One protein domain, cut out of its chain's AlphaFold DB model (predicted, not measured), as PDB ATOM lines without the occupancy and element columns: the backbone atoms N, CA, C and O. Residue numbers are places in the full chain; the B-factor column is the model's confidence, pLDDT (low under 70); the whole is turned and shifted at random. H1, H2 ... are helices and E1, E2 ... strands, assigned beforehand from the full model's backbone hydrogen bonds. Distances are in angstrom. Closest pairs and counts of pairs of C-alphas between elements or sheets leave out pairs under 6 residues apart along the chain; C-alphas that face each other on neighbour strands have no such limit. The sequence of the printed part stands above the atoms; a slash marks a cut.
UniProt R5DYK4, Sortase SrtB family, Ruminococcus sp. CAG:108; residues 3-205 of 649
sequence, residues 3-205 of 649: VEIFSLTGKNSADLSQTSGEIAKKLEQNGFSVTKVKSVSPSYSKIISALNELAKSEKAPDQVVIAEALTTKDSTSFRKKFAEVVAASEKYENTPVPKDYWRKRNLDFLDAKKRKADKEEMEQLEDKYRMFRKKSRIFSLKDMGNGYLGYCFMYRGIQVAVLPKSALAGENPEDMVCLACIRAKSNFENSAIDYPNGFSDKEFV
ATOM      1  N   VAL A   3     -14.490  -3.408   9.257       92.62
ATOM      2  CA  VAL A   3     -15.329  -2.285   8.825       92.62
ATOM      3  C   VAL A   3     -15.080  -1.068   9.701       92.62
ATOM      4  O   VAL A   3     -15.231  -1.127  10.922       92.62
ATOM      5  N   GLU A   4     -14.787   0.065   9.068       93.69
ATOM      6  CA  GLU A   4     -14.751   1.367   9.734       93.69
ATOM      7  C   GLU A   4     -15.920   2.248   9.280       93.69
ATOM      8  O   GLU A   4     -16.288   2.279   8.107       93.69
ATOM      9  N   ILE A   5     -16.531   2.976  10.215       93.00
ATOM     10  CA  ILE A   5     -17.722   3.785   9.938       93.00
ATOM     11  C   ILE A   5     -17.384   5.263  10.076       93.00
ATOM     12  O   ILE A   5     -16.963   5.735  11.136       93.00
ATOM     13  N   PHE A   6     -17.617   6.015   9.004       93.00
ATOM     14  CA  PHE A   6     -17.536   7.468   8.973       93.00
ATOM     15  C   PHE A   6     -18.938   8.065   9.073       93.00
ATOM     16  O   PHE A   6     -19.713   8.019   8.120       93.00
ATOM     17  N   SER A   7     -19.254   8.671  10.214       90.06
ATOM     18  CA  SER A   7     -20.509   9.405  10.406       90.06
ATOM     19  C   SER A   7     -20.322  10.853   9.956       90.06
ATOM     20  O   SER A   7     -19.549  11.592  10.573       90.06
ATOM     21  N   LEU A   8     -20.977  11.285   8.871       88.25
ATOM     22  CA  LEU A   8     -20.814  12.662   8.398       88.25
ATOM     23  C   LEU A   8     -21.578  13.665   9.273       88.25
ATOM     24  O   LEU A   8     -22.797  13.599   9.395       88.25
ATOM     25  N   THR A   9     -20.868  14.645   9.833       76.44
ATOM     26  CA  THR A   9     -21.451  15.647  10.743       76.44
ATOM     27  C   THR A   9     -22.178  16.763   9.980       76.44
ATOM     28  O   THR A   9     -21.563  17.448   9.158       76.44
ATOM     29  N   GLY A  10     -23.457  17.027  10.263       67.25
ATOM     30  CA  GLY A  10     -24.208  18.142   9.669       67.25
ATOM     31  C   GLY A  10     -25.558  18.432  10.341       67.25
ATOM     32  O   GLY A  10     -25.947  17.782  11.303       67.25
ATOM     33  N   LYS A  11     -26.317  19.419   9.833       60.31
ATOM     34  CA  LYS A  11     -27.692  19.669  10.319       60.31
ATOM     35  C   LYS A  11     -28.557  18.422  10.084       60.31
ATOM     36  O   LYS A  11     -28.614  17.933   8.949       60.31
ATOM     37  N   ASN A  12     -29.229  17.943  11.133       61.69
ATOM     38  CA  ASN A  12     -30.090  16.753  11.124       61.69
ATOM     39  C   ASN A  12     -29.366  15.487  10.615       61.69
ATOM     40  O   ASN A  12     -29.886  14.800   9.738       61.69
ATOM     41  N   SER A  13     -28.128  15.242  11.056       66.50
ATOM     42  CA  SER A  13     -27.440  13.947  10.904       66.50
ATOM     43  C   SER A  13     -27.384  13.248  12.256       66.50
ATOM     44  O   SER A  13     -27.047  13.903  13.246       66.50
ATOM     45  N   ALA A  14     -27.653  11.947  12.297       68.00
ATOM     46  CA  ALA A  14     -27.366  11.148  13.485       68.00
ATOM     47  C   ALA A  14     -25.844  11.103  13.733       68.00
ATOM     48  O   ALA A  14     -25.062  10.978  12.789       68.00
ATOM     49  N   ASP A  15     -25.403  11.228  14.987       73.19
ATOM     50  CA  ASP A  15     -24.005  10.974  15.347       73.19
ATOM     51  C   ASP A  15     -23.853   9.516  15.778       73.19
ATOM     52  O   ASP A  15     -24.084   9.155  16.931       73.19
ATOM     53  N   LEU A  16     -23.469   8.668  14.826       74.50
ATOM     54  CA  LEU A  16     -23.374   7.221  15.031       74.50
ATOM     55  C   LEU A  16     -22.205   6.812  15.932       74.50
ATOM     56  O   LEU A  16     -22.098   5.647  16.308       74.50
ATOM     57  N   SER A  17     -21.336   7.751  16.328       68.56
ATOM     58  CA  SER A  17     -20.315   7.475  17.343       68.56
ATOM     59  C   SER A  17     -20.933   7.075  18.693       68.56
ATOM     60  O   SER A  17     -20.331   6.295  19.433       68.56
ATOM     61  N   GLN A  18     -22.163   7.528  18.971       66.50
ATOM     62  CA  GLN A  18     -22.889   7.261  20.215       66.50
ATOM     63  C   GLN A  18     -23.627   5.907  20.230       66.50
ATOM     64  O   GLN A  18     -23.929   5.413  21.312       66.50
ATOM     65  N   THR A  19     -23.864   5.273  19.071       68.06
ATOM     66  CA  THR A  19     -24.555   3.965  18.940       68.06
ATOM     67  C   THR A  19     -23.631   2.827  18.473       68.06
ATOM     68  O   THR A  19     -24.073   1.758  18.052       68.06
ATOM     69  N   SER A  20     -22.313   3.017  18.600       72.38
ATOM     70  CA  SER A  20     -21.274   2.097  18.105       72.38
ATOM     71  C   SER A  20     -21.374   0.650  18.620       72.38
ATOM     72  O   SER A  20     -21.054  -0.278  17.876       72.38
ATOM     73  N   GLY A  21     -21.855   0.431  19.850       76.12
ATOM     74  CA  GLY A  21     -21.995  -0.909  20.438       76.12
ATOM     75  C   GLY A  21     -23.104  -1.765  19.809       76.12
ATOM     76  O   GLY A  21     -22.927  -2.970  19.626       76.12
ATOM     77  N   GLU A  22     -24.230  -1.159  19.426       79.69
ATOM     78  CA  GLU A  22     -25.339  -1.875  18.775       79.69
ATOM     79  C   GLU A  22     -25.015  -2.197  17.314       79.69
ATOM     80  O   GLU A  22     -25.296  -3.303  16.841       79.69
ATOM     81  N   ILE A  23     -24.334  -1.271  16.628       81.56
ATOM     82  CA  ILE A  23     -23.818  -1.479  15.270       81.56
ATOM     83  C   ILE A  23     -22.832  -2.652  15.238       81.56
ATOM     84  O   ILE A  23     -22.949  -3.527  14.379       81.56
ATOM     85  N   ALA A  24     -21.891  -2.700  16.190       82.75
ATOM     86  CA  ALA A  24     -20.913  -3.782  16.293       82.75
ATOM     87  C   ALA A  24     -21.590  -5.149  16.457       82.75
ATOM     88  O   ALA A  24     -21.306  -6.065  15.689       82.75
ATOM     89  N   LYS A  25     -22.570  -5.263  17.363       84.19
ATOM     90  CA  LYS A  25     -23.296  -6.520  17.598       84.19
ATOM     91  C   LYS A  25     -24.041  -7.022  16.353       84.19
ATOM     92  O   LYS A  25     -24.014  -8.220  16.072       84.19
ATOM     93  N   LYS A  26     -24.698  -6.134  15.594       83.50
ATOM     94  CA  LYS A  26     -25.413  -6.504  14.352       83.50
ATOM     95  C   LYS A  26     -24.455  -6.904  13.227       83.50
ATOM     96  O   LYS A  26     -24.734  -7.846  12.483       83.50
ATOM     97  N   LEU A  27     -23.327  -6.211  13.101       85.56
ATOM     98  CA  LEU A  27     -22.313  -6.516  12.093       85.56
ATOM     99  C   LEU A  27     -21.579  -7.833  12.387       85.56
ATOM    100  O   LEU A  27     -21.390  -8.627  11.464       85.56
ATOM    101  N   GLU A  28     -21.271  -8.123  13.655       87.31
ATOM    102  CA  GLU A  28     -20.649  -9.388  14.078       87.31
ATOM    103  C   GLU A  28     -21.524 -10.597  13.738       87.31
ATOM    104  O   GLU A  28     -21.031 -11.587  13.195       87.31
ATOM    105  N   GLN A  29     -22.842 -10.487  13.950       85.12
ATOM    106  CA  GLN A  29     -23.815 -11.516  13.558       85.12
ATOM    107  C   GLN A  29     -23.819 -11.807  12.047       85.12
ATOM    108  O   GLN A  29     -24.258 -12.876  11.632       85.12
ATOM    109  N   ASN A  30     -23.307 -10.881  11.230       85.00
ATOM    110  CA  ASN A  30     -23.225 -10.990   9.775       85.00
ATOM    111  C   ASN A  30     -21.777 -11.166   9.261       85.00
ATOM    112  O   ASN A  30     -21.532 -11.028   8.062       85.00
ATOM    113  N   GLY A  31     -20.815 -11.487  10.139       85.56
ATOM    114  CA  GLY A  31     -19.424 -11.785   9.760       85.56
ATOM    115  C   GLY A  31     -18.539 -10.557   9.495       85.56
ATOM    116  O   GLY A  31     -17.510 -10.660   8.811       85.56
ATOM    117  N   PHE A  32     -18.928  -9.393  10.018       89.75
ATOM    118  CA  PHE A  32     -18.168  -8.146   9.951       89.75
ATOM    119  C   PHE A  32     -17.684  -7.731  11.343       89.75
ATOM    120  O   PHE A  32     -18.397  -7.898  12.326       89.75
ATOM    121  N   SER A  33     -16.488  -7.152  11.426       87.88
ATOM    122  CA  SER A  33     -15.902  -6.683  12.685       87.88
ATOM    123  C   SER A  33     -15.729  -5.170  12.622       87.88
ATOM    124  O   SER A  33     -15.049  -4.659  11.734       87.88
ATOM    125  N   VAL A  34     -16.374  -4.433  13.531       85.25
ATOM    126  CA  VAL A  34     -16.262  -2.966  13.569       85.25
ATOM    127  C   VAL A  34     -14.942  -2.585  14.216       85.25
ATOM    128  O   VAL A  34     -14.730  -2.830  15.400       85.25
ATOM    129  N   THR A  35     -14.063  -1.945  13.452       81.88
ATOM    130  CA  THR A  35     -12.767  -1.486  13.959       81.88
ATOM    131  C   THR A  35     -12.895  -0.147  14.669       81.88
ATOM    132  O   THR A  35     -12.275   0.075  15.711       81.88
ATOM    133  N   LYS A  36     -13.699   0.767  14.110       86.06
ATOM    134  CA  LYS A  36     -13.882   2.118  14.641       86.06
ATOM    135  C   LYS A  36     -15.125   2.800  14.075       86.06
ATOM    136  O   LYS A  36     -15.515   2.573  12.932       86.06
ATOM    137  N   VAL A  37     -15.701   3.708  14.863       86.44
ATOM    138  CA  VAL A  37     -16.693   4.687  14.399       86.44
ATOM    139  C   VAL A  37     -16.136   6.086  14.641       86.44
ATOM    140  O   VAL A  37     -15.712   6.405  15.752       86.44
ATOM    141  N   LYS A  38     -16.086   6.918  13.598       86.81
ATOM    142  CA  LYS A  38     -15.506   8.267  13.653       86.81
ATOM    143  C   LYS A  38     -16.423   9.279  12.981       86.81
ATOM    144  O   LYS A  38     -16.919   9.055  11.880       86.81
ATOM    145  N   SER A  39     -16.580  10.438  13.607       86.88
ATOM    146  CA  SER A  39     -17.295  11.566  13.012       86.88
ATOM    147  C   SER A  39     -16.374  12.310  12.034       86.88
ATOM    148  O   SER A  39     -15.236  12.657  12.366       86.88
ATOM    149  N   VAL A  40     -16.836  12.530  10.802       88.31
ATOM    150  CA  VAL A  40     -16.047  13.131   9.714       88.31
ATOM    151  C   VAL A  40     -16.802  14.319   9.120       88.31
ATOM    152  O   VAL A  40     -18.014  14.294   8.934       88.31
ATOM    153  N   SER A  41     -16.084  15.395   8.805       87.81
ATOM    154  CA  SER A  41     -16.677  16.552   8.128       87.81
ATOM    155  C   SER A  41     -17.176  16.165   6.724       87.81
ATOM    156  O   SER A  41     -16.455  15.474   6.005       87.81
ATOM    157  N   PRO A  42     -18.342  16.662   6.265       85.94
ATOM    158  CA  PRO A  42     -18.917  16.315   4.962       85.94
ATOM    159  C   PRO A  42     -18.155  16.901   3.759       85.94
ATOM    160  O   PRO A  42     -18.580  16.730   2.619       85.94
ATOM    161  N   SER A  43     -17.046  17.611   3.989       90.19
ATOM    162  CA  SER A  43     -16.170  18.111   2.929       90.19
ATOM    163  C   SER A  43     -15.435  16.965   2.229       90.19
ATOM    164  O   SER A  43     -14.757  16.170   2.885       90.19
ATOM    165  N   TYR A  44     -15.469  16.935   0.890       91.94
ATOM    166  CA  TYR A  44     -14.770  15.919   0.093       91.94
ATOM    167  C   TYR A  44     -13.268  15.848   0.421       91.94
ATOM    168  O   TYR A  44     -12.708  14.758   0.472       91.94
ATOM    169  N   SER A  45     -12.614  16.979   0.720       93.44
ATOM    170  CA  SER A  45     -11.183  17.010   1.056       93.44
ATOM    171  C   SER A  45     -10.880  16.344   2.400       93.44
ATOM    172  O   SER A  45      -9.848  15.687   2.552       93.44
ATOM    173  N   LYS A  46     -11.796  16.456   3.370       93.88
ATOM    174  CA  LYS A  46     -11.684  15.799   4.680       93.88
ATOM    175  C   LYS A  46     -11.976  14.305   4.581       93.88
ATOM    176  O   LYS A  46     -11.250  13.525   5.187       93.88
ATOM    177  N   ILE A  47     -12.949  13.915   3.758       94.62
ATOM    178  CA  ILE A  47     -13.238  12.506   3.454       94.62
ATOM    179  C   ILE A  47     -12.033  11.846   2.766       94.62
ATOM    180  O   ILE A  47     -11.574  10.802   3.218       94.62
ATOM    181  N   ILE A  48     -11.460  12.479   1.733       95.81
ATOM    182  CA  ILE A  48     -10.241  12.003   1.053       95.81
ATOM    183  C   ILE A  48      -9.075  11.871   2.035       95.81
ATOM    184  O   ILE A  48      -8.336  10.893   1.980       95.81
ATOM    185  N   SER A  49      -8.892  12.844   2.932       94.62
ATOM    186  CA  SER A  49      -7.819  12.793   3.933       94.62
ATOM    187  C   SER A  49      -7.998  11.603   4.879       94.62
ATOM    188  O   SER A  49      -7.055  10.843   5.071       94.62
ATOM    189  N   ALA A  50      -9.215  11.389   5.389       93.38
ATOM    190  CA  ALA A  50      -9.524  10.274   6.280       93.38
ATOM    191  C   ALA A  50      -9.352   8.907   5.589       93.38
ATOM    192  O   ALA A  50      -8.713   8.019   6.141       93.38
ATOM    193  N   LEU A  51      -9.845   8.749   4.355       94.81
ATOM    194  CA  LEU A  51      -9.651   7.515   3.582       94.81
ATOM    195  C   LEU A  51      -8.167   7.255   3.275       94.81
ATOM    196  O   LEU A  51      -7.717   6.115   3.306       94.81
ATOM    197  N   ASN A  52      -7.385   8.304   3.010       94.12
ATOM    198  CA  ASN A  52      -5.947   8.174   2.783       94.12
ATOM    199  C   ASN A  52      -5.158   7.784   4.031       94.12
ATOM    200  O   ASN A  52      -4.146   7.099   3.894       94.12
ATOM    201  N   GLU A  53      -5.570   8.251   5.211       91.81
ATOM    202  CA  GLU A  53      -4.996   7.811   6.487       91.81
ATOM    203  C   GLU A  53      -5.223   6.306   6.673       91.81
ATOM    204  O   GLU A  53      -4.266   5.583   6.943       91.81
ATOM    205  N   LEU A  54      -6.447   5.821   6.428       91.44
ATOM    206  CA  LEU A  54      -6.775   4.396   6.532       91.44
ATOM    207  C   LEU A  54      -6.018   3.542   5.520       91.44
ATOM    208  O   LEU A  54      -5.382   2.566   5.896       91.44
ATOM    209  N   ALA A  55      -6.002   3.951   4.251       89.81
ATOM    210  CA  ALA A  55      -5.333   3.213   3.181       89.81
ATOM    211  C   ALA A  55      -3.796   3.166   3.306       89.81
ATOM    212  O   ALA A  55      -3.132   2.533   2.489       89.81
ATOM    213  N   LYS A  56      -3.198   3.889   4.263       88.25
ATOM    214  CA  LYS A  56      -1.761   3.815   4.584       88.25
ATOM    215  C   LYS A  56      -1.464   2.943   5.809       88.25
ATOM    216  O   LYS A  56      -0.296   2.676   6.066       88.25
ATOM    217  N   SER A  57      -2.484   2.556   6.572       86.94
ATOM    218  CA  SER A  57      -2.341   1.715   7.760       86.94
ATOM    219  C   SER A  57      -2.027   0.271   7.366       86.94
ATOM    220  O   SER A  57      -2.639  -0.258   6.443       86.94
ATOM    221  N   GLU A  58      -1.141  -0.397   8.108       77.19
ATOM    222  CA  GLU A  58      -0.904  -1.846   7.966       77.19
ATOM    223  C   GLU A  58      -2.142  -2.684   8.332       77.19
ATOM    224  O   GLU A  58      -2.262  -3.831   7.916       77.19
ATOM    225  N   LYS A  59      -3.083  -2.097   9.084       83.50
ATOM    226  CA  LYS A  59      -4.392  -2.672   9.431       83.50
ATOM    227  C   LYS A  59      -5.517  -1.874   8.768       83.50
ATOM    228  O   LYS A  59      -6.392  -1.350   9.456       83.50
ATOM    229  N   ALA A  60      -5.423  -1.650   7.459       87.25
ATOM    230  CA  ALA A  60      -6.488  -0.984   6.717       87.25
ATOM    231  C   ALA A  60      -7.764  -1.849   6.750       87.25
ATOM    232  O   ALA A  60      -7.664  -3.057   6.532       87.25
ATOM    233  N   PRO A  61      -8.948  -1.270   7.022       92.19
ATOM    234  CA  PRO A  61     -10.191  -2.030   7.003       92.19
ATOM    235  C   PRO A  61     -10.530  -2.471   5.575       92.19
ATOM    236  O   PRO A  61     -10.258  -1.751   4.612       92.19
ATOM    237  N   ASP A  62     -11.191  -3.620   5.443       92.62
ATOM    238  CA  ASP A  62     -11.667  -4.116   4.150       92.62
ATOM    239  C   ASP A  62     -12.780  -3.219   3.576       92.62
ATOM    240  O   ASP A  62     -12.912  -3.066   2.357       92.62
ATOM    241  N   GLN A  63     -13.599  -2.624   4.456       94.94
ATOM    242  CA  GLN A  63     -14.682  -1.723   4.066       94.94
ATOM    243  C   GLN A  63     -14.749  -0.456   4.921       94.94
ATOM    244  O   GLN A  63     -14.478  -0.461   6.122       94.94
ATOM    245  N   VAL A  64     -15.203   0.633   4.301       96.69
ATOM    246  CA  VAL A  64     -15.561   1.874   4.993       96.69
ATOM    247  C   VAL A  64     -16.995   2.249   4.659       96.69
ATOM    248  O   VAL A  64     -17.340   2.410   3.489       96.69
ATOM    249  N   VAL A  65     -17.830   2.453   5.677       96.31
ATOM    250  CA  VAL A  65     -19.206   2.933   5.501       96.31
ATOM    251  C   VAL A  65     -19.283   4.413   5.850       96.31
ATOM    252  O   VAL A  65     -19.123   4.805   7.000       96.31
ATOM    253  N   ILE A  66     -19.559   5.249   4.855       95.88
ATOM    254  CA  ILE A  66     -19.808   6.680   5.005       95.88
ATOM    255  C   ILE A  66     -21.316   6.892   5.163       95.88
ATOM    256  O   ILE A  66     -22.071   6.939   4.187       95.88
ATOM    257  N   ALA A  67     -21.747   7.004   6.412       93.06
ATOM    258  CA  ALA A  67     -23.138   7.184   6.796       93.06
ATOM    259  C   ALA A  67     -23.558   8.663   6.797       93.06
ATOM    260  O   ALA A  67     -22.725   9.574   6.785       93.06
ATOM    261  N   GLU A  68     -24.874   8.903   6.815       91.38
ATOM    262  CA  GLU A  68     -25.474  10.244   6.907       91.38
ATOM    263  C   GLU A  68     -25.103  11.200   5.754       91.38
ATOM    264  O   GLU A  68     -25.075  12.428   5.896       91.38
ATOM    265  N   ALA A  69     -24.834  10.648   4.568       91.38
ATOM    266  CA  ALA A  69     -24.184  11.382   3.490       91.38
ATOM    267  C   ALA A  69     -25.134  11.902   2.402       91.38
ATOM    268  O   ALA A  69     -25.005  13.056   1.962       91.38
ATOM    269  N   LEU A  70     -26.083  11.081   1.943       93.44
ATOM    270  CA  LEU A  70     -26.917  11.374   0.766       93.44
ATOM    271  C   LEU A  70     -28.297  11.919   1.147       93.44
ATOM    272  O   LEU A  70     -28.857  11.598   2.191       93.44
ATOM    273  N   THR A  71     -28.842  12.783   0.291       92.88
ATOM    274  CA  THR A  71     -30.078  13.540   0.570       92.88
ATOM    275  C   THR A  71     -31.122  13.462  -0.539       92.88
ATOM    276  O   THR A  71     -32.172  14.087  -0.421       92.88
ATOM    277  N   THR A  72     -30.846  12.743  -1.628       92.81
ATOM    278  CA  THR A  72     -31.775  12.557  -2.752       92.81
ATOM    279  C   THR A  72     -32.025  11.069  -2.975       92.81
ATOM    280  O   THR A  72     -31.213  10.241  -2.565       92.81
ATOM    281  N   LYS A  73     -33.155  10.734  -3.609       93.38
ATOM    282  CA  LYS A  73     -33.540   9.348  -3.922       93.38
ATOM    283  C   LYS A  73     -32.768   8.746  -5.104       93.38
ATOM    284  O   LYS A  73     -32.831   7.554  -5.358       93.38
ATOM    285  N   ASP A  74     -32.034   9.577  -5.831       91.69
ATOM    286  CA  ASP A  74     -31.289   9.236  -7.036       91.69
ATOM    287  C   ASP A  74     -29.773   9.467  -6.860       91.69
ATOM    288  O   ASP A  74     -29.284   9.855  -5.797       91.69
ATOM    289  N   SER A  75     -29.007   9.304  -7.943       92.06
ATOM    290  CA  SER A  75     -27.545   9.478  -7.901       92.06
ATOM    291  C   SER A  75     -27.081  10.935  -7.780       92.06
ATOM    292  O   SER A  75     -25.876  11.183  -7.695       92.06
ATOM    293  N   THR A  76     -27.994  11.911  -7.771       94.50
ATOM    294  CA  THR A  76     -27.663  13.340  -7.839       94.50
ATOM    295  C   THR A  76     -26.854  13.791  -6.621       94.50
ATOM    296  O   THR A  76     -25.802  14.417  -6.778       94.50
ATOM    297  N   SER A  77     -27.277  13.424  -5.404       91.81
ATOM    298  CA  SER A  77     -26.540  13.761  -4.174       91.81
ATOM    299  C   SER A  77     -25.155  13.105  -4.142       91.81
ATOM    300  O   SER A  77     -24.176  13.751  -3.761       91.81
ATOM    301  N   PHE A  78     -25.046  11.861  -4.623       95.62
ATOM    302  CA  PHE A  78     -23.777  11.135  -4.692       95.62
ATOM    303  C   PHE A  78     -22.802  11.797  -5.670       95.62
ATOM    304  O   PHE A  78     -21.694  12.158  -5.276       95.62
ATOM    305  N   ARG A  79     -23.227  12.051  -6.917       93.75
ATOM    306  CA  ARG A  79     -22.393  12.725  -7.928       93.75
ATOM    307  C   ARG A  79     -21.926  14.094  -7.445       93.75
ATOM    308  O   ARG A  79     -20.776  14.453  -7.655       93.75
ATOM    309  N   LYS A  80     -22.788  14.841  -6.754       92.94
ATOM    310  CA  LYS A  80     -22.442  16.171  -6.244       92.94
ATOM    311  C   LYS A  80     -21.411  16.133  -5.110       92.94
ATOM    312  O   LYS A  80     -20.553  17.005  -5.058       92.94
ATOM    313  N   LYS A  81     -21.513  15.175  -4.182       92.19
ATOM    314  CA  LYS A  81     -20.690  15.158  -2.958       92.19
ATOM    315  C   LYS A  81     -19.441  14.282  -3.052       92.19
ATOM    316  O   LYS A  81     -18.452  14.578  -2.389       92.19
ATOM    317  N   PHE A  82     -19.479  13.227  -3.864       96.31
ATOM    318  CA  PHE A  82     -18.443  12.193  -3.904       96.31
ATOM    319  C   PHE A  82     -17.696  12.105  -5.235       96.31
ATOM    320  O   PHE A  82     -16.741  11.338  -5.312       96.31
ATOM    321  N   ALA A  83     -18.037  12.904  -6.259       95.69
ATOM    322  CA  ALA A  83     -17.290  12.899  -7.524       95.69
ATOM    323  C   ALA A  83     -15.787  13.157  -7.329       95.69
ATOM    324  O   ALA A  83     -14.980  12.441  -7.908       95.69
ATOM    325  N   GLU A  84     -15.408  14.106  -6.469       96.50
ATOM    326  CA  GLU A  84     -13.996  14.384  -6.158       96.50
ATOM    327  C   GLU A  84     -13.325  13.242  -5.378       96.50
ATOM    328  O   GLU A  84     -12.151  12.942  -5.590       96.50
ATOM    329  N   VAL A  85     -14.068  12.557  -4.503       96.44
ATOM    330  CA  VAL A  85     -13.556  11.403  -3.741       96.44
ATOM    331  C   VAL A  85     -13.290  10.221  -4.678       96.44
ATOM    332  O   VAL A  85     -12.243   9.583  -4.581       96.44
ATOM    333  N   VAL A  86     -14.198   9.979  -5.627       96.69
ATOM    334  CA  VAL A  86     -14.041   8.971  -6.685       96.69
ATOM    335  C   VAL A  86     -12.916   9.362  -7.652       96.69
ATOM    336  O   VAL A  86     -12.089   8.533  -8.008       96.69
ATOM    337  N   ALA A  87     -12.812  10.632  -8.048       94.81
ATOM    338  CA  ALA A  87     -11.712  11.095  -8.897       94.81
ATOM    339  C   ALA A  87     -10.346  10.933  -8.207       94.81
ATOM    340  O   ALA A  87      -9.352  10.602  -8.858       94.81
ATOM    341  N   ALA A  88     -10.293  11.127  -6.886       95.00
ATOM    342  CA  ALA A  88      -9.101  10.847  -6.100       95.00
ATOM    343  C   ALA A  88      -8.762   9.350  -6.096       95.00
ATOM    344  O   ALA A  88      -7.597   9.024  -6.314       95.00
ATOM    345  N   SER A  89      -9.741   8.446  -5.921       94.50
ATOM    346  CA  SER A  89      -9.480   6.998  -5.982       94.50
ATOM    347  C   SER A  89      -8.915   6.580  -7.336       94.50
ATOM    348  O   SER A  89      -7.872   5.936  -7.387       94.50
ATOM    349  N   GLU A  90      -9.520   7.051  -8.431       94.69
ATOM    350  CA  GLU A  90      -9.009   6.831  -9.785       94.69
ATOM    351  C   GLU A  90      -7.568   7.325  -9.929       94.69
ATOM    352  O   GLU A  90      -6.724   6.640 -10.496       94.69
ATOM    353  N   LYS A  91      -7.254   8.520  -9.417       91.38
ATOM    354  CA  LYS A  91      -5.909   9.101  -9.509       91.38
ATOM    355  C   LYS A  91      -4.849   8.258  -8.795       91.38
ATOM    356  O   LYS A  91      -3.730   8.210  -9.292       91.38
ATOM    357  N   TYR A  92      -5.175   7.629  -7.667       90.12
ATOM    358  CA  TYR A  92      -4.221   6.791  -6.930       90.12
ATOM    359  C   TYR A  92      -3.904   5.473  -7.637       90.12
ATOM    360  O   TYR A  92      -2.778   5.002  -7.532       90.12
ATOM    361  N   GLU A  93      -4.860   4.924  -8.381       90.06
ATOM    362  CA  GLU A  93      -4.664   3.702  -9.173       90.06
ATOM    363  C   GLU A  93      -4.006   3.967 -10.538       90.06
ATOM    364  O   GLU A  93      -3.585   3.045 -11.234       90.06
ATOM    365  N   ASN A  94      -3.933   5.231 -10.959       90.00
ATOM    366  CA  ASN A  94      -3.395   5.613 -12.258       90.00
ATOM    367  C   ASN A  94      -1.874   5.767 -12.246       90.00
ATOM    368  O   ASN A  94      -1.319   6.569 -11.494       90.00
ATOM    369  N   THR A  95      -1.203   5.107 -13.190       86.44
ATOM    370  CA  THR A  95       0.220   5.338 -13.458       86.44
ATOM    371  C   THR A  95       0.436   6.747 -14.032       86.44
ATOM    372  O   THR A  95      -0.236   7.126 -14.999       86.44
ATOM    373  N   PRO A  96       1.370   7.551 -13.486       84.94
ATOM    374  CA  PRO A  96       1.690   8.863 -14.036       84.94
ATOM    375  C   PRO A  96       2.178   8.782 -15.484       84.94
ATOM    376  O   PRO A  96       2.944   7.894 -15.855       84.94
ATOM    377  N   VAL A  97       1.785   9.763 -16.297       86.75
ATOM    378  CA  VAL A  97       2.278   9.881 -17.674       86.75
ATOM    379  C   VAL A  97       3.784  10.186 -17.652       86.75
ATOM    380  O   VAL A  97       4.189  11.133 -16.966       86.75
ATOM    381  N   PRO A  98       4.622   9.459 -18.419       86.69
ATOM    382  CA  PRO A  98       6.040   9.779 -18.548       86.69
ATOM    383  C   PRO A  98       6.256  11.222 -19.019       86.69
ATOM    384  O   PRO A  98       5.619  11.679 -19.970       86.69
ATOM    385  N   LYS A  99       7.183  11.956 -18.387       81.75
ATOM    386  CA  LYS A  99       7.450  13.374 -18.715       81.75
ATOM    387  C   LYS A  99       7.857  13.583 -20.180       81.75
ATOM    388  O   LYS A  99       7.606  14.639 -20.750       81.75
ATOM    389  N   ASP A 100       8.481  12.580 -20.783       82.75
ATOM    390  CA  ASP A 100       8.967  12.565 -22.159       82.75
ATOM    391  C   ASP A 100       8.026  11.843 -23.138       82.75
ATOM    392  O   ASP A 100       8.380  11.720 -24.312       82.75
ATOM    393  N   TYR A 101       6.826  11.430 -22.700       87.25
ATOM    394  CA  TYR A 101       5.834  10.712 -23.513       87.25
ATOM    395  C   TYR A 101       5.638  11.360 -24.889       87.25
ATOM    396  O   TYR A 101       5.849  10.730 -25.921       87.25
ATOM    397  N   TRP A 102       5.309  12.656 -24.909       84.44
ATOM    398  CA  TRP A 102       5.040  13.382 -26.152       84.44
ATOM    399  C   TRP A 102       6.277  13.547 -27.028       84.44
ATOM    400  O   TRP A 102       6.161  13.505 -28.250       84.44
ATOM    401  N   ARG A 103       7.457  13.709 -26.423       82.69
ATOM    402  CA  ARG A 103       8.713  13.828 -27.166       82.69
ATOM    403  C   ARG A 103       9.041  12.513 -27.869       82.69
ATOM    404  O   ARG A 103       9.279  12.531 -29.070       82.69
ATOM    405  N   LYS A 104       9.031  11.394 -27.139       86.94
ATOM    406  CA  LYS A 104       9.319  10.059 -27.686       86.94
ATOM    407  C   LYS A 104       8.291   9.654 -28.738       86.94
ATOM    408  O   LYS A 104       8.674   9.349 -29.861       86.94
ATOM    409  N   ARG A 105       6.998   9.789 -28.423       88.56
ATOM    410  CA  ARG A 105       5.911   9.510 -29.367       88.56
ATOM    411  C   ARG A 105       6.072  10.299 -30.661       88.56
ATOM    412  O   ARG A 105       6.044   9.724 -31.739       88.56
ATOM    413  N   ASN A 106       6.255  11.615 -30.585       85.75
ATOM    414  CA  ASN A 106       6.344  12.426 -31.796       85.75
ATOM    415  C   ASN A 106       7.593  12.108 -32.633       85.75
ATOM    416  O   ASN A 106       7.518  12.181 -33.855       85.75
ATOM    417  N   LEU A 107       8.721  11.767 -31.998       85.69
ATOM    418  CA  LEU A 107       9.936  11.352 -32.703       85.69
ATOM    419  C   LEU A 107       9.740  10.013 -33.420       85.69
ATOM    420  O   LEU A 107       9.990   9.947 -34.619       85.69
ATOM    421  N   ASP A 108       9.211   9.000 -32.732       88.88
ATOM    422  CA  ASP A 108       8.975   7.679 -33.324       88.88
ATOM    423  C   ASP A 108       8.006   7.758 -34.514       88.88
ATOM    424  O   ASP A 108       8.285   7.218 -35.583       88.88
ATOM    425  N   PHE A 109       6.901   8.503 -34.375       87.56
ATOM    426  CA  PHE A 109       5.947   8.720 -35.471       87.56
ATOM    427  C   PHE A 109       6.558   9.522 -36.631       87.56
ATOM    428  O   PHE A 109       6.232   9.284 -37.797       87.56
ATOM    429  N   LEU A 110       7.438  10.487 -36.341       84.88
ATOM    430  CA  LEU A 110       8.139  11.250 -37.373       84.88
ATOM    431  C   LEU A 110       9.111  10.359 -38.154       84.88
ATOM    432  O   LEU A 110       9.147  10.436 -39.384       84.88
ATOM    433  N   ASP A 111       9.885   9.530 -37.462       87.38
ATOM    434  CA  ASP A 111      10.859   8.640 -38.088       87.38
ATOM    435  C   ASP A 111      10.169   7.524 -38.878       87.38
ATOM    436  O   ASP A 111      10.564   7.268 -40.017       87.38
ATOM    437  N   ALA A 112       9.059   6.972 -38.371       87.88
ATOM    438  CA  ALA A 112       8.181   6.061 -39.108       87.88
ATOM    439  C   ALA A 112       7.644   6.679 -40.405       87.88
ATOM    440  O   ALA A 112       7.703   6.074 -41.479       87.88
ATOM    441  N   LYS A 113       7.206   7.941 -40.346       85.75
ATOM    442  CA  LYS A 113       6.740   8.663 -41.532       85.75
ATOM    443  C   LYS A 113       7.861   8.902 -42.547       85.75
ATOM    444  O   LYS A 113       7.626   8.765 -43.746       85.75
ATOM    445  N   LYS A 114       9.074   9.249 -42.099       86.88
ATOM    446  CA  LYS A 114      10.233   9.472 -42.987       86.88
ATOM    447  C   LYS A 114      10.618   8.219 -43.763       86.88
ATOM    448  O   LYS A 114      10.898   8.307 -44.953       86.88
ATOM    449  N   ARG A 115      10.609   7.067 -43.096       91.81
ATOM    450  CA  ARG A 115      10.931   5.774 -43.713       91.81
ATOM    451  C   ARG A 115       9.747   5.118 -44.433       91.81
ATOM    452  O   ARG A 115       9.907   4.016 -44.935       91.81
ATOM    453  N   LYS A 116       8.598   5.805 -44.521       89.19
ATOM    454  CA  LYS A 116       7.362   5.327 -45.167       89.19
ATOM    455  C   LYS A 116       6.892   3.974 -44.611       89.19
ATOM    456  O   LYS A 116       6.625   3.059 -45.383       89.19
ATOM    457  N   ALA A 117       6.821   3.878 -43.283       88.25
ATOM    458  CA  ALA A 117       6.278   2.722 -42.575       88.25
ATOM    459  C   ALA A 117       4.916   2.298 -43.146       88.25
ATOM    460  O   ALA A 117       4.109   3.153 -43.532       88.25
ATOM    461  N   ASP A 118       4.675   0.992 -43.196       91.88
ATOM    462  CA  ASP A 118       3.383   0.457 -43.606       91.88
ATOM    463  C   ASP A 118       2.319   0.650 -42.510       91.88
ATOM    464  O   ASP A 118       2.561   1.207 -41.436       91.88
ATOM    465  N   LYS A 119       1.086   0.241 -42.816       90.38
ATOM    466  CA  LYS A 119      -0.049   0.418 -41.908       90.38
ATOM    467  C   LYS A 119       0.105  -0.399 -40.620       90.38
ATOM    468  O   LYS A 119      -0.292   0.086 -39.565       90.38
ATOM    469  N   GLU A 120       0.672  -1.598 -40.713       91.25
ATOM    470  CA  GLU A 120       0.831  -2.513 -39.579       91.25
ATOM    471  C   GLU A 120       1.816  -1.939 -38.559       91.25
ATOM    472  O   GLU A 120       1.558  -1.911 -37.359       91.25
ATOM    473  N   GLU A 121       2.912  -1.363 -39.034       88.81
ATOM    474  CA  GLU A 121       3.906  -0.759 -38.163       88.81
ATOM    475  C   GLU A 121       3.428   0.555 -37.523       88.81
ATOM    476  O   GLU A 121       3.799   0.882 -36.392       88.81
ATOM    477  N   MET A 122       2.566   1.306 -38.213       87.12
ATOM    478  CA  MET A 122       1.889   2.464 -37.624       87.12
ATOM    479  C   MET A 122       0.918   2.052 -36.508       87.12
ATOM    480  O   MET A 122       0.847   2.743 -35.495       87.12
ATOM    481  N   GLU A 123       0.225   0.922 -36.658       89.75
ATOM    482  CA  GLU A 123      -0.664   0.354 -35.634       89.75
ATOM    483  C   GLU A 123       0.133  -0.146 -34.417       89.75
ATOM    484  O   GLU A 123      -0.197   0.190 -33.280       89.75
ATOM    485  N   GLN A 124       1.278  -0.805 -34.637       91.62
ATOM    486  CA  GLN A 124       2.203  -1.180 -33.557       91.62
ATOM    487  C   GLN A 124       2.737   0.040 -32.787       91.62
ATOM    488  O   GLN A 124       2.925  -0.011 -31.569       91.62
ATOM    489  N   LEU A 125       2.981   1.163 -33.475       89.62
ATOM    490  CA  LEU A 125       3.374   2.418 -32.830       89.62
ATOM    491  C   LEU A 125       2.229   3.056 -32.039       89.62
ATOM    492  O   LEU A 125       2.477   3.626 -30.975       89.62
ATOM    493  N   GLU A 126       0.990   2.975 -32.521       87.38
ATOM    494  CA  GLU A 126      -0.179   3.407 -31.753       87.38
ATOM    495  C   GLU A 126      -0.342   2.574 -30.480       87.38
ATOM    496  O   GLU A 126      -0.502   3.149 -29.400       87.38
ATOM    497  N   ASP A 127      -0.168   1.256 -30.573       89.94
ATOM    498  CA  ASP A 127      -0.217   0.338 -29.434       89.94
ATOM    499  C   ASP A 127       0.902   0.590 -28.424       89.94
ATOM    500  O   ASP A 127       0.643   0.666 -27.221       89.94
ATOM    501  N   LYS A 128       2.132   0.830 -28.893       91.00
ATOM    502  CA  LYS A 128       3.291   1.168 -28.045       91.00
ATOM    503  C   LYS A 128       3.038   2.385 -27.152       91.00
ATOM    504  O   LYS A 128       3.563   2.455 -26.040       91.00
ATOM    505  N   TYR A 129       2.285   3.364 -27.647       90.69
ATOM    506  CA  TYR A 129       1.988   4.608 -26.934       90.69
ATOM    507  C   TYR A 129       0.563   4.654 -26.373       90.69
ATOM    508  O   TYR A 129       0.142   5.703 -25.877       90.69
ATOM    509  N   ARG A 130      -0.179   3.543 -26.417       89.69
ATOM    510  CA  ARG A 130      -1.538   3.466 -25.885       89.69
ATOM    511  C   ARG A 130      -1.501   3.585 -24.364       89.69
ATOM    512  O   ARG A 130      -0.789   2.857 -23.679       89.69
ATOM    513  N   MET A 131      -2.269   4.529 -23.827       89.81
ATOM    514  CA  MET A 131      -2.321   4.802 -22.392       89.81
ATOM    515  C   MET A 131      -3.714   4.505 -21.853       89.81
ATOM    516  O   MET A 131      -4.724   4.951 -22.401       89.81
ATOM    517  N   PHE A 132      -3.758   3.801 -20.728       90.69
ATOM    518  CA  PHE A 132      -4.988   3.498 -20.011       90.69
ATOM    519  C   PHE A 132      -4.990   4.193 -18.661       90.69
ATOM    520  O   PHE A 132      -3.954   4.361 -18.018       90.69
ATOM    521  N   ARG A 133      -6.180   4.604 -18.241       91.56
ATOM    522  CA  ARG A 133      -6.439   5.047 -16.878       91.56
ATOM    523  C   ARG A 133      -7.533   4.195 -16.256       91.56
ATOM    524  O   ARG A 133      -8.544   3.911 -16.901       91.56
ATOM    525  N   LYS A 134      -7.354   3.865 -14.989       93.06
ATOM    526  CA  LYS A 134      -8.341   3.244 -14.126       93.06
ATOM    527  C   LYS A 134      -9.517   4.196 -13.926       93.06
ATOM    528  O   LYS A 134      -9.354   5.387 -13.634       93.06
ATOM    529  N   LYS A 135     -10.714   3.658 -14.138       94.25
ATOM    530  CA  LYS A 135     -12.003   4.309 -13.919       94.25
ATOM    531  C   LYS A 135     -12.789   3.536 -12.886       94.25
ATOM    532  O   LYS A 135     -12.991   2.337 -13.038       94.25
ATOM    533  N   SER A 136     -13.204   4.225 -11.828       94.50
ATOM    534  CA  SER A 136     -13.864   3.577 -10.703       94.50
ATOM    535  C   SER A 136     -15.242   3.104 -11.136       94.50
ATOM    536  O   SER A 136     -16.049   3.884 -11.651       94.50
ATOM    537  N   ARG A 137     -15.545   1.833 -10.880       95.50
ATOM    538  CA  ARG A 137     -16.906   1.327 -11.007       95.50
ATOM    539  C   ARG A 137     -17.693   1.716  -9.757       95.50
ATOM    540  O   ARG A 137     -17.264   1.457  -8.637       95.50
ATOM    541  N   ILE A 138     -18.833   2.371  -9.968       96.50
ATOM    542  CA  ILE A 138     -19.773   2.741  -8.906       96.50
ATOM    543  C   ILE A 138     -20.960   1.787  -8.991       96.50
ATOM    544  O   ILE A 138     -21.616   1.708 -10.034       96.50
ATOM    545  N   PHE A 139     -21.251   1.087  -7.899       96.19
ATOM    546  CA  PHE A 139     -22.393   0.188  -7.791       96.19
ATOM    547  C   PHE A 139     -23.498   0.825  -6.952       96.19
ATOM    548  O   PHE A 139     -23.231   1.544  -5.992       96.19
ATOM    549  N   SER A 140     -24.752   0.556  -7.312       94.94
ATOM    550  CA  SER A 140     -25.895   0.897  -6.465       94.94
ATOM    551  C   SER A 140     -26.029  -0.151  -5.363       94.94
ATOM    552  O   SER A 140     -26.016  -1.352  -5.635       94.94
ATOM    553  N   LEU A 141     -26.215   0.301  -4.126       95.88
ATOM    554  CA  LEU A 141     -26.610  -0.545  -3.002       95.88
ATOM    555  C   LEU A 141     -28.128  -0.773  -2.975       95.88
ATOM    556  O   LEU A 141     -28.617  -1.354  -2.017       95.88
ATOM    557  N   LYS A 142     -28.866  -0.370  -4.022       93.56
ATOM    558  CA  LYS A 142     -30.336  -0.421  -4.112       93.56
ATOM    559  C   LYS A 142     -31.006   0.425  -3.017       93.56
ATOM    560  O   LYS A 142     -30.366   1.300  -2.438       93.56
ATOM    561  N   ASP A 143     -32.309   0.223  -2.825       93.94
ATOM    562  CA  ASP A 143     -33.121   0.954  -1.852       93.94
ATOM    563  C   ASP A 143     -32.664   0.653  -0.420       93.94
ATOM    564  O   ASP A 143     -32.550  -0.516  -0.033       93.94
ATOM    565  N   MET A 144     -32.371   1.716   0.323       94.69
ATOM    566  CA  MET A 144     -31.941   1.716   1.721       94.69
ATOM    567  C   MET A 144     -33.020   2.301   2.648       94.69
ATOM    568  O   MET A 144     -32.715   2.586   3.800       94.69
ATOM    569  N   GLY A 145     -34.238   2.521   2.138       92.06
ATOM    570  CA  GLY A 145     -35.391   3.042   2.873       92.06
ATOM    571  C   GLY A 145     -36.089   4.168   2.112       92.06
ATOM    572  O   GLY A 145     -35.437   5.075   1.588       92.06
ATOM    573  N   ASN A 146     -37.423   4.134   2.043       93.25
ATOM    574  CA  ASN A 146     -38.263   5.149   1.385       93.25
ATOM    575  C   ASN A 146     -37.850   5.514  -0.062       93.25
ATOM    576  O   ASN A 146     -38.121   6.629  -0.538       93.25
ATOM    577  N   GLY A 147     -37.210   4.593  -0.788       91.50
ATOM    578  CA  GLY A 147     -36.695   4.814  -2.137       91.50
ATOM    579  C   GLY A 147     -35.364   5.571  -2.190       91.50
ATOM    580  O   GLY A 147     -34.990   6.037  -3.266       91.50
ATOM    581  N   TYR A 148     -34.661   5.754  -1.069       95.12
ATOM    582  CA  TYR A 148     -33.336   6.374  -1.041       95.12
ATOM    583  C   TYR A 148     -32.242   5.349  -1.333       95.12
ATOM    584  O   TYR A 148     -32.116   4.336  -0.652       95.12
ATOM    585  N   LEU A 149     -31.405   5.633  -2.331       94.56
ATOM    586  CA  LEU A 149     -30.354   4.718  -2.770       94.56
ATOM    587  C   LEU A 149     -29.026   4.954  -2.038       94.56
ATOM    588  O   LEU A 149     -28.613   6.096  -1.823       94.56
ATOM    589  N   GLY A 150     -28.328   3.863  -1.722       96.25
ATOM    590  CA  GLY A 150     -26.907   3.877  -1.358       96.25
ATOM    591  C   GLY A 150     -26.009   3.575  -2.561       96.25
ATOM    592  O   GLY A 150     -26.467   3.033  -3.569       96.25
ATOM    593  N   TYR A 151     -24.716   3.882  -2.459       97.94
ATOM    594  CA  TYR A 151     -23.733   3.611  -3.519       97.94
ATOM    595  C   TYR A 151     -22.421   3.095  -2.940       97.94
ATOM    596  O   TYR A 151     -22.051   3.492  -1.842       97.94
ATOM    597  N   CYS A 152     -21.684   2.262  -3.674       97.44
ATOM    598  CA  CYS A 152     -20.338   1.851  -3.277       97.44
ATOM    599  C   CYS A 152     -19.327   1.901  -4.428       97.44
ATOM    600  O   CYS A 152     -19.694   1.785  -5.599       97.44
ATOM    601  N   PHE A 153     -18.057   2.113  -4.090       97.88
ATOM    602  CA  PHE A 153     -16.927   2.210  -5.021       97.88
ATOM    603  C   PHE A 153     -15.612   1.834  -4.311       97.88
ATOM    604  O   PHE A 153     -15.571   1.774  -3.084       97.88
ATOM    605  N   MET A 154     -14.549   1.545  -5.067       96.25
ATOM    606  CA  MET A 154     -13.250   1.179  -4.490       96.25
ATOM    607  C   MET A 154     -12.385   2.417  -4.221       96.25
ATOM    608  O   MET A 154     -12.320   3.340  -5.039       96.25
ATOM    609  N   TYR A 155     -11.664   2.415  -3.099       95.69
ATOM    610  CA  TYR A 155     -10.671   3.424  -2.750       95.69
ATOM    611  C   TYR A 155      -9.392   2.768  -2.217       95.69
ATOM    612  O   TYR A 155      -9.345   2.370  -1.060       95.69
ATOM    613  N   ARG A 156      -8.340   2.678  -3.045       92.25
ATOM    614  CA  ARG A 156      -7.022   2.127  -2.660       92.25
ATOM    615  C   ARG A 156      -7.120   0.759  -1.957       92.25
ATOM    616  O   ARG A 156      -6.543   0.567  -0.892       92.25
ATOM    617  N   GLY A 157      -7.906  -0.154  -2.530       90.44
ATOM    618  CA  GLY A 157      -8.169  -1.489  -1.974       90.44
ATOM    619  C   GLY A 157      -9.291  -1.570  -0.928       90.44
ATOM    620  O   GLY A 157      -9.692  -2.673  -0.577       90.44
ATOM    621  N   ILE A 158      -9.840  -0.437  -0.476       94.88
ATOM    622  CA  ILE A 158     -10.936  -0.378   0.503       94.88
ATOM    623  C   ILE A 158     -12.284  -0.256  -0.214       94.88
ATOM    624  O   ILE A 158     -12.474   0.635  -1.051       94.88
ATOM    625  N   GLN A 159     -13.259  -1.089   0.154       96.56
ATOM    626  CA  GLN A 159     -14.628  -0.979  -0.356       96.56
ATOM    627  C   GLN A 159     -15.373   0.138   0.387       96.56
ATOM    628  O   GLN A 159     -15.717   0.003   1.559       96.56
ATOM    629  N   VAL A 160     -15.643   1.255  -0.285       97.50
ATOM    630  CA  VAL A 160     -16.329   2.402   0.323       97.50
ATOM    631  C   VAL A 160     -17.814   2.350  -0.010       97.50
ATOM    632  O   VAL A 160     -18.188   2.471  -1.176       97.50
ATOM    633  N   ALA A 161     -18.666   2.213   1.002       97.62
ATOM    634  CA  ALA A 161     -20.117   2.318   0.900       97.62
ATOM    635  C   ALA A 161     -20.586   3.692   1.393       97.62
ATOM    636  O   ALA A 161     -20.097   4.198   2.393       97.62
ATOM    637  N   VAL A 162     -21.539   4.313   0.704       97.38
ATOM    638  CA  VAL A 162     -22.056   5.652   1.003       97.38
ATOM    639  C   VAL A 162     -23.570   5.584   1.133       97.38
ATOM    640  O   VAL A 162     -24.256   5.133   0.210       97.38
ATOM    641  N   LEU A 163     -24.088   6.057   2.265       95.81
ATOM    642  CA  LEU A 163     -25.494   5.909   2.635       95.81
ATOM    643  C   LEU A 163     -26.274   7.225   2.637       95.81
ATOM    644  O   LEU A 163     -25.709   8.292   2.912       95.81
ATOM    645  N   PRO A 164     -27.588   7.172   2.354       94.12
ATOM    646  CA  PRO A 164     -28.472   8.293   2.613       94.12
ATOM    647  C   PRO A 164     -28.610   8.562   4.108       94.12
ATOM    648  O   PRO A 164     -28.255   7.736   4.946       94.12
ATOM    649  N   LYS A 165     -29.102   9.756   4.441       92.38
ATOM    650  CA  LYS A 165     -29.458  10.095   5.819       92.38
ATOM    651  C   LYS A 165     -30.579   9.188   6.311       92.38
ATOM    652  O   LYS A 165     -31.638   9.151   5.678       92.38
ATOM    653  N   SER A 166     -30.365   8.537   7.449       90.44
ATOM    654  CA  SER A 166     -31.345   7.651   8.092       90.44
ATOM    655  C   SER A 166     -32.690   8.345   8.306       90.44
ATOM    656  O   SER A 166     -33.727   7.824   7.908       90.44
ATOM    657  N   ALA A 167     -32.673   9.599   8.771       89.06
ATOM    658  CA  ALA A 167     -33.879  10.409   8.960       89.06
ATOM    659  C   ALA A 167     -34.722  10.609   7.681       89.06
ATOM    660  O   ALA A 167     -35.922  10.848   7.770       89.06
ATOM    661  N   LEU A 168     -34.109  10.543   6.492       90.94
ATOM    662  CA  LEU A 168     -34.819  10.636   5.210       90.94
ATOM    663  C   LEU A 168     -35.244   9.260   4.691       90.94
ATOM    664  O   LEU A 168     -36.337   9.115   4.144       90.94
ATOM    665  N   ALA A 169     -34.380   8.262   4.868       90.94
ATOM    666  CA  ALA A 169     -34.663   6.879   4.511       90.94
ATOM    667  C   ALA A 169     -35.793   6.280   5.368       90.94
ATOM    668  O   ALA A 169     -36.482   5.381   4.906       90.94
ATOM    669  N   GLY A 170     -36.036   6.826   6.566       87.81
ATOM    670  CA  GLY A 170     -37.047   6.326   7.502       87.81
ATOM    671  C   GLY A 170     -36.669   4.988   8.137       87.81
ATOM    672  O   GLY A 170     -37.530   4.331   8.707       87.81
ATOM    673  N   GLU A 171     -35.399   4.602   8.025       87.25
ATOM    674  CA  GLU A 171     -34.850   3.337   8.501       87.25
ATOM    675  C   GLU A 171     -33.868   3.583   9.641       87.25
ATOM    676  O   GLU A 171     -33.267   4.659   9.756       87.25
ATOM    677  N   ASN A 172     -33.681   2.565  10.476       87.56
ATOM    678  CA  ASN A 172     -32.678   2.615  11.521       87.56
ATOM    679  C   ASN A 172     -31.260   2.656  10.877       87.56
ATOM    680  O   ASN A 172     -30.932   1.788  10.056       87.56
ATOM    681  N   PRO A 173     -30.390   3.625  11.244       86.12
ATOM    682  CA  PRO A 173     -29.048   3.723  10.679       86.12
ATOM    683  C   PRO A 173     -28.173   2.478  10.889       86.12
ATOM    684  O   PRO A 173     -27.365   2.159  10.018       86.12
ATOM    685  N   GLU A 174     -28.328   1.749  11.995       86.44
ATOM    686  CA  GLU A 174     -27.603   0.503  12.261       86.44
ATOM    687  C   GLU A 174     -27.947  -0.595  11.242       86.44
ATOM    688  O   GLU A 174     -27.058  -1.286  10.736       86.44
ATOM    689  N   ASP A 175     -29.228  -0.717  10.885       88.25
ATOM    690  CA  ASP A 175     -29.694  -1.680   9.881       88.25
ATOM    691  C   ASP A 175     -29.240  -1.280   8.477       88.25
ATOM    692  O   ASP A 175     -28.779  -2.122   7.701       88.25
ATOM    693  N   MET A 176     -29.272   0.021   8.173       91.38
ATOM    694  CA  MET A 176     -28.749   0.546   6.913       91.38
ATOM    695  C   MET A 176     -27.248   0.278   6.757       91.38
ATOM    696  O   MET A 176     -26.820  -0.101   5.667       91.38
ATOM    697  N   VAL A 177     -26.451   0.455   7.818       92.12
ATOM    698  CA  VAL A 177     -25.009   0.155   7.820       92.12
ATOM    699  C   VAL A 177     -24.766  -1.333   7.573       92.12
ATOM    700  O   VAL A 177     -23.980  -1.679   6.690       92.12
ATOM    701  N   CYS A 178     -25.473  -2.217   8.282       90.75
ATOM    702  CA  CYS A 178     -25.341  -3.661   8.088       90.75
ATOM    703  C   CYS A 178     -25.692  -4.078   6.651       90.75
ATOM    704  O   CYS A 178     -24.941  -4.803   5.992       90.75
ATOM    705  N   LEU A 179     -26.802  -3.554   6.128       93.25
ATOM    706  CA  LEU A 179     -27.244  -3.808   4.761       93.25
ATOM    707  C   LEU A 179     -26.238  -3.286   3.724       93.25
ATOM    708  O   LEU A 179     -26.024  -3.930   2.694       93.25
ATOM    709  N   ALA A 180     -25.596  -2.149   4.001       95.44
ATOM    710  CA  ALA A 180     -24.554  -1.576   3.156       95.44
ATOM    711  C   ALA A 180     -23.357  -2.512   3.022       95.44
ATOM    712  O   ALA A 180     -22.923  -2.763   1.899       95.44
ATOM    713  N   CYS A 181     -22.858  -3.047   4.140       95.00
ATOM    714  CA  CYS A 181     -21.691  -3.926   4.159       95.00
ATOM    715  C   CYS A 181     -21.934  -5.204   3.347       95.00
ATOM    716  O   CYS A 181     -21.126  -5.576   2.489       95.00
ATOM    717  N   ILE A 182     -23.096  -5.835   3.556       93.75
ATOM    718  CA  ILE A 182     -23.503  -7.054   2.846       93.75
ATOM    719  C   ILE A 182     -23.611  -6.789   1.340       93.75
ATOM    720  O   ILE A 182     -23.047  -7.524   0.525       93.75
ATOM    721  N   ARG A 183     -24.314  -5.717   0.949       96.38
ATOM    722  CA  ARG A 183     -24.532  -5.391  -0.468       96.38
ATOM    723  C   ARG A 183     -23.257  -4.911  -1.158       96.38
ATOM    724  O   ARG A 183     -23.052  -5.253  -2.319       96.38
ATOM    725  N   ALA A 184     -22.395  -4.164  -0.469       95.81
ATOM    726  CA  ALA A 184     -21.102  -3.743  -1.001       95.81
ATOM    727  C   ALA A 184     -20.206  -4.956  -1.265       95.81
ATOM    728  O   ALA A 184     -19.727  -5.109  -2.388       95.81
ATOM    729  N   LYS A 185     -20.076  -5.862  -0.283       94.69
ATOM    730  CA  LYS A 185     -19.327  -7.116  -0.428       94.69
ATOM    731  C   LYS A 185     -19.808  -7.905  -1.646       94.69
ATOM    732  O   LYS A 185     -19.022  -8.185  -2.547       94.69
ATOM    733  N   SER A 186     -21.115  -8.167  -1.714       94.38
ATOM    734  CA  SER A 186     -21.719  -8.922  -2.814       94.38
ATOM    735  C   SER A 186     -21.514  -8.247  -4.175       94.38
ATOM    736  O   SER A 186     -21.194  -8.920  -5.151       94.38
ATOM    737  N   ASN A 187     -21.643  -6.917  -4.256       95.81
ATOM    738  CA  ASN A 187     -21.399  -6.178  -5.496       95.81
ATOM    739  C   ASN A 187     -19.956  -6.349  -5.991       95.81
ATOM    740  O   ASN A 187     -19.763  -6.572  -7.184       95.81
ATOM    741  N   PHE A 188     -18.950  -6.257  -5.114       94.75
ATOM    742  CA  PHE A 188     -17.545  -6.404  -5.512       94.75
ATOM    743  C   PHE A 188     -17.154  -7.854  -5.811       94.75
ATOM    744  O   PHE A 188     -16.435  -8.082  -6.778       94.75
ATOM    745  N   GLU A 189     -17.662  -8.832  -5.060       93.44
ATOM    746  CA  GLU A 189     -17.419 -10.257  -5.334       93.44
ATOM    747  C   GLU A 189     -18.006 -10.675  -6.687       93.44
ATOM    748  O   GLU A 189     -17.308 -11.250  -7.519       93.44
ATOM    749  N   ASN A 190     -19.261 -10.300  -6.957       93.69
ATOM    750  CA  ASN A 190     -19.939 -10.637  -8.211       93.69
ATOM    751  C   ASN A 190     -19.346  -9.922  -9.433       93.69
ATOM    752  O   ASN A 190     -19.579 -10.346 -10.561       93.69
ATOM    753  N   SER A 191     -18.622  -8.823  -9.225       92.62
ATOM    754  CA  SER A 191     -18.060  -8.002 -10.299       92.62
ATOM    755  C   SER A 191     -16.545  -8.125 -10.441       92.62
ATOM    756  O   SER A 191     -15.970  -7.448 -11.288       92.62
ATOM    757  N   ALA A 192     -15.895  -8.995  -9.662       91.12
ATOM    758  CA  ALA A 192     -14.439  -9.119  -9.628       91.12
ATOM    759  C   ALA A 192     -13.821  -9.533 -10.978       91.12
ATOM    760  O   ALA A 192     -12.683  -9.163 -11.258       91.12
ATOM    761  N   ILE A 193     -14.570 -10.267 -11.813       90.12
ATOM    762  CA  ILE A 193     -14.141 -10.667 -13.163       90.12
ATOM    763  C   ILE A 193     -14.138  -9.458 -14.110       90.12
ATOM    764  O   ILE A 193     -13.148  -9.213 -14.795       90.12
ATOM    765  N   ASP A 194     -15.224  -8.682 -14.124       89.69
ATOM    766  CA  ASP A 194     -15.403  -7.561 -15.057       89.69
ATOM    767  C   ASP A 194     -14.680  -6.282 -14.600       89.69
ATOM    768  O   ASP A 194     -14.278  -5.446 -15.412       89.69
ATOM    769  N   TYR A 195     -14.541  -6.112 -13.285       91.88
ATOM    770  CA  TYR A 195     -13.969  -4.941 -12.629       91.88
ATOM    771  C   TYR A 195     -13.007  -5.390 -11.523       91.88
ATOM    772  O   TYR A 195     -13.312  -5.230 -10.335       91.88
ATOM    773  N   PRO A 196     -11.838  -5.949 -11.881       88.75
ATOM    774  CA  PRO A 196     -10.841  -6.347 -10.898       88.75
ATOM    775  C   PRO A 196     -10.461  -5.143 -10.033       88.75
ATOM    776  O   PRO A 196     -10.199  -4.043 -10.529       88.75
ATOM    777  N   ASN A 197     -10.496  -5.339  -8.714       87.38
ATOM    778  CA  ASN A 197     -10.309  -4.287  -7.712       87.38
ATOM    779  C   ASN A 197     -11.271  -3.088  -7.868       87.38
ATOM    780  O   ASN A 197     -10.972  -1.997  -7.405       87.38
ATOM    781  N   GLY A 198     -12.430  -3.252  -8.510       91.50
ATOM    782  CA  GLY A 198     -13.439  -2.200  -8.655       91.50
ATOM    783  C   GLY A 198     -13.129  -1.128  -9.708       91.50
ATOM    784  O   GLY A 198     -13.776  -0.075  -9.699       91.50
ATOM    785  N   PHE A 199     -12.187  -1.370 -10.626       94.69
ATOM    786  CA  PHE A 199     -11.840  -0.434 -11.700       94.69
ATOM    787  C   PHE A 199     -11.974  -1.066 -13.088       94.69
ATOM    788  O   PHE A 199     -11.716  -2.250 -13.275       94.69
ATOM    789  N   SER A 200     -12.330  -0.248 -14.079       93.31
ATOM    790  CA  SER A 200     -12.202  -0.575 -15.502       93.31
ATOM    791  C   SER A 200     -11.054   0.208 -16.128       93.31
ATOM    792  O   SER A 200     -10.773   1.333 -15.708       93.31
ATOM    793  N   ASP A 201     -10.464  -0.310 -17.199       91.38
ATOM    794  CA  ASP A 201      -9.508   0.450 -18.001       91.38
ATOM    795  C   ASP A 201     -10.220   1.326 -19.033       91.38
ATOM    796  O   ASP A 201     -11.115   0.887 -19.754       91.38
ATOM    797  N   LYS A 202      -9.835   2.604 -19.090       90.62
ATOM    798  CA  LYS A 202     -10.302   3.555 -20.099       90.62
ATOM    799  C   LYS A 202      -9.114   4.156 -20.826       90.62
ATOM    800  O   LYS A 202      -8.277   4.813 -20.208       90.62
ATOM    801  N   GLU A 203      -9.085   3.986 -22.138       90.19
ATOM    802  CA  GLU A 203      -8.071   4.589 -22.996       90.19
ATOM    803  C   GLU A 203      -8.123   6.126 -22.935       90.19
ATOM    804  O   GLU A 203      -9.199   6.737 -22.835       90.19
ATOM    805  N   PHE A 204      -6.953   6.769 -22.949       89.31
ATOM    806  CA  PHE A 204      -6.843   8.221 -23.040       89.31
ATOM    807  C   PHE A 204      -5.540   8.669 -23.710       89.31
ATOM    808  O   PHE A 204      -4.522   7.988 -23.657       89.31
ATOM    809  N   VAL A 205      -5.554   9.883 -24.261       85.00
ATOM    810  CA  VAL A 205      -4.349  10.557 -24.757       85.00
ATOM    811  C   VAL A 205      -3.930  11.633 -23.743       85.00
ATOM    812  O   VAL A 205      -4.742  12.507 -23.424       85.00
TER     813      VAL A 205
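This is residues 3 to 205 of the 649 residues of the protein "Sortase SrtB family" of Ruminococcus sp. CAG:108 (UniProt R5DYK4). A strongly twisted sheet of six strands, curled round H7, with H1 also on that face and H2 and H3 on the other, makes a body at one end. From it a long arm sticks out: the two-stranded ribbon E4 and E8, then the helical hairpin H4 and H5 at the tip. The 203 printed residues include seven named helices and eight named strands, in the order E1 H1 E2 H2 E3 H3 H4 H5 E4 E5 E6 E7 H6 H7 E8; the class is mixed, helices and strands. The large sheet is mixed, in the order E2 E1 E3 E7 E6 E5, and E4 with E8 is antiparallel. The whole is loose, with a radius of gyration of the C-alphas of 21.2 A and spans of 72 by 32 by 32 A.

E1, residues 3 to 8, begins at C-alpha 3 (-15.329, -2.285, 8.825). H1 is 16 to 28, E2 33 to 40, H2 44 to 54 and E3 63 to 70, which bends by 63 degrees at residue 67. H3, 76 to 93, is 25.0 A long with a kink of 56 degrees near residue 83. H4 is 101 to 114, ending at (10.233, 9.472, -42.987), and H5 119 to 128. E4, 131 to 136, runs on into E5, 139 to 143, at 17 degrees. E6 is 149 to 155, E7 158 to 164, H6 166 to 169, H7 173 to 191, 26.4 A long, and E8 199 to 204.

E1, H1, E2 is a strand-helix-strand unit, two parallel neighbours joined through a helix; N 5 and O 36 are 2.9 A apart. E5 E6 E7 is a meander, each strand the antiparallel neighbour of the one before, with N 153 and O 160 at 2.9 A. H7 and E7 come closest at C-alphas 180 and 161, 6.3 A. H1 and H7 touch, with residues 173 to 178 of H7 alone, at a steep tilt of 53 degrees; C-alphas 23 and 174 are closest, 5.2 A. H6 is on the same face. On the opposite face H2 and H3 touch, closest at C-alphas 48 and 85, 5.9 A. In E4 and E8, N 135 and O 200 are 2.8 A apart. H4 and H5 touch at a shallow tilt of 11 degrees, opposite ways, closest at C-alphas 109 and 125, 7.3 A. Every O i to N i+4 pair is within hydrogen-bond range in H2, H4, H5 and H7; H1 has 7 of 9, H3 12 of 14, and H6 is too short for one.

The C-alphas farthest apart, of Glu 22 and Arg 115, are 72.7 A apart. The printed part has no cut and no long link. Residues 10 to 14 and 17 to 19 have pLDDT under 70.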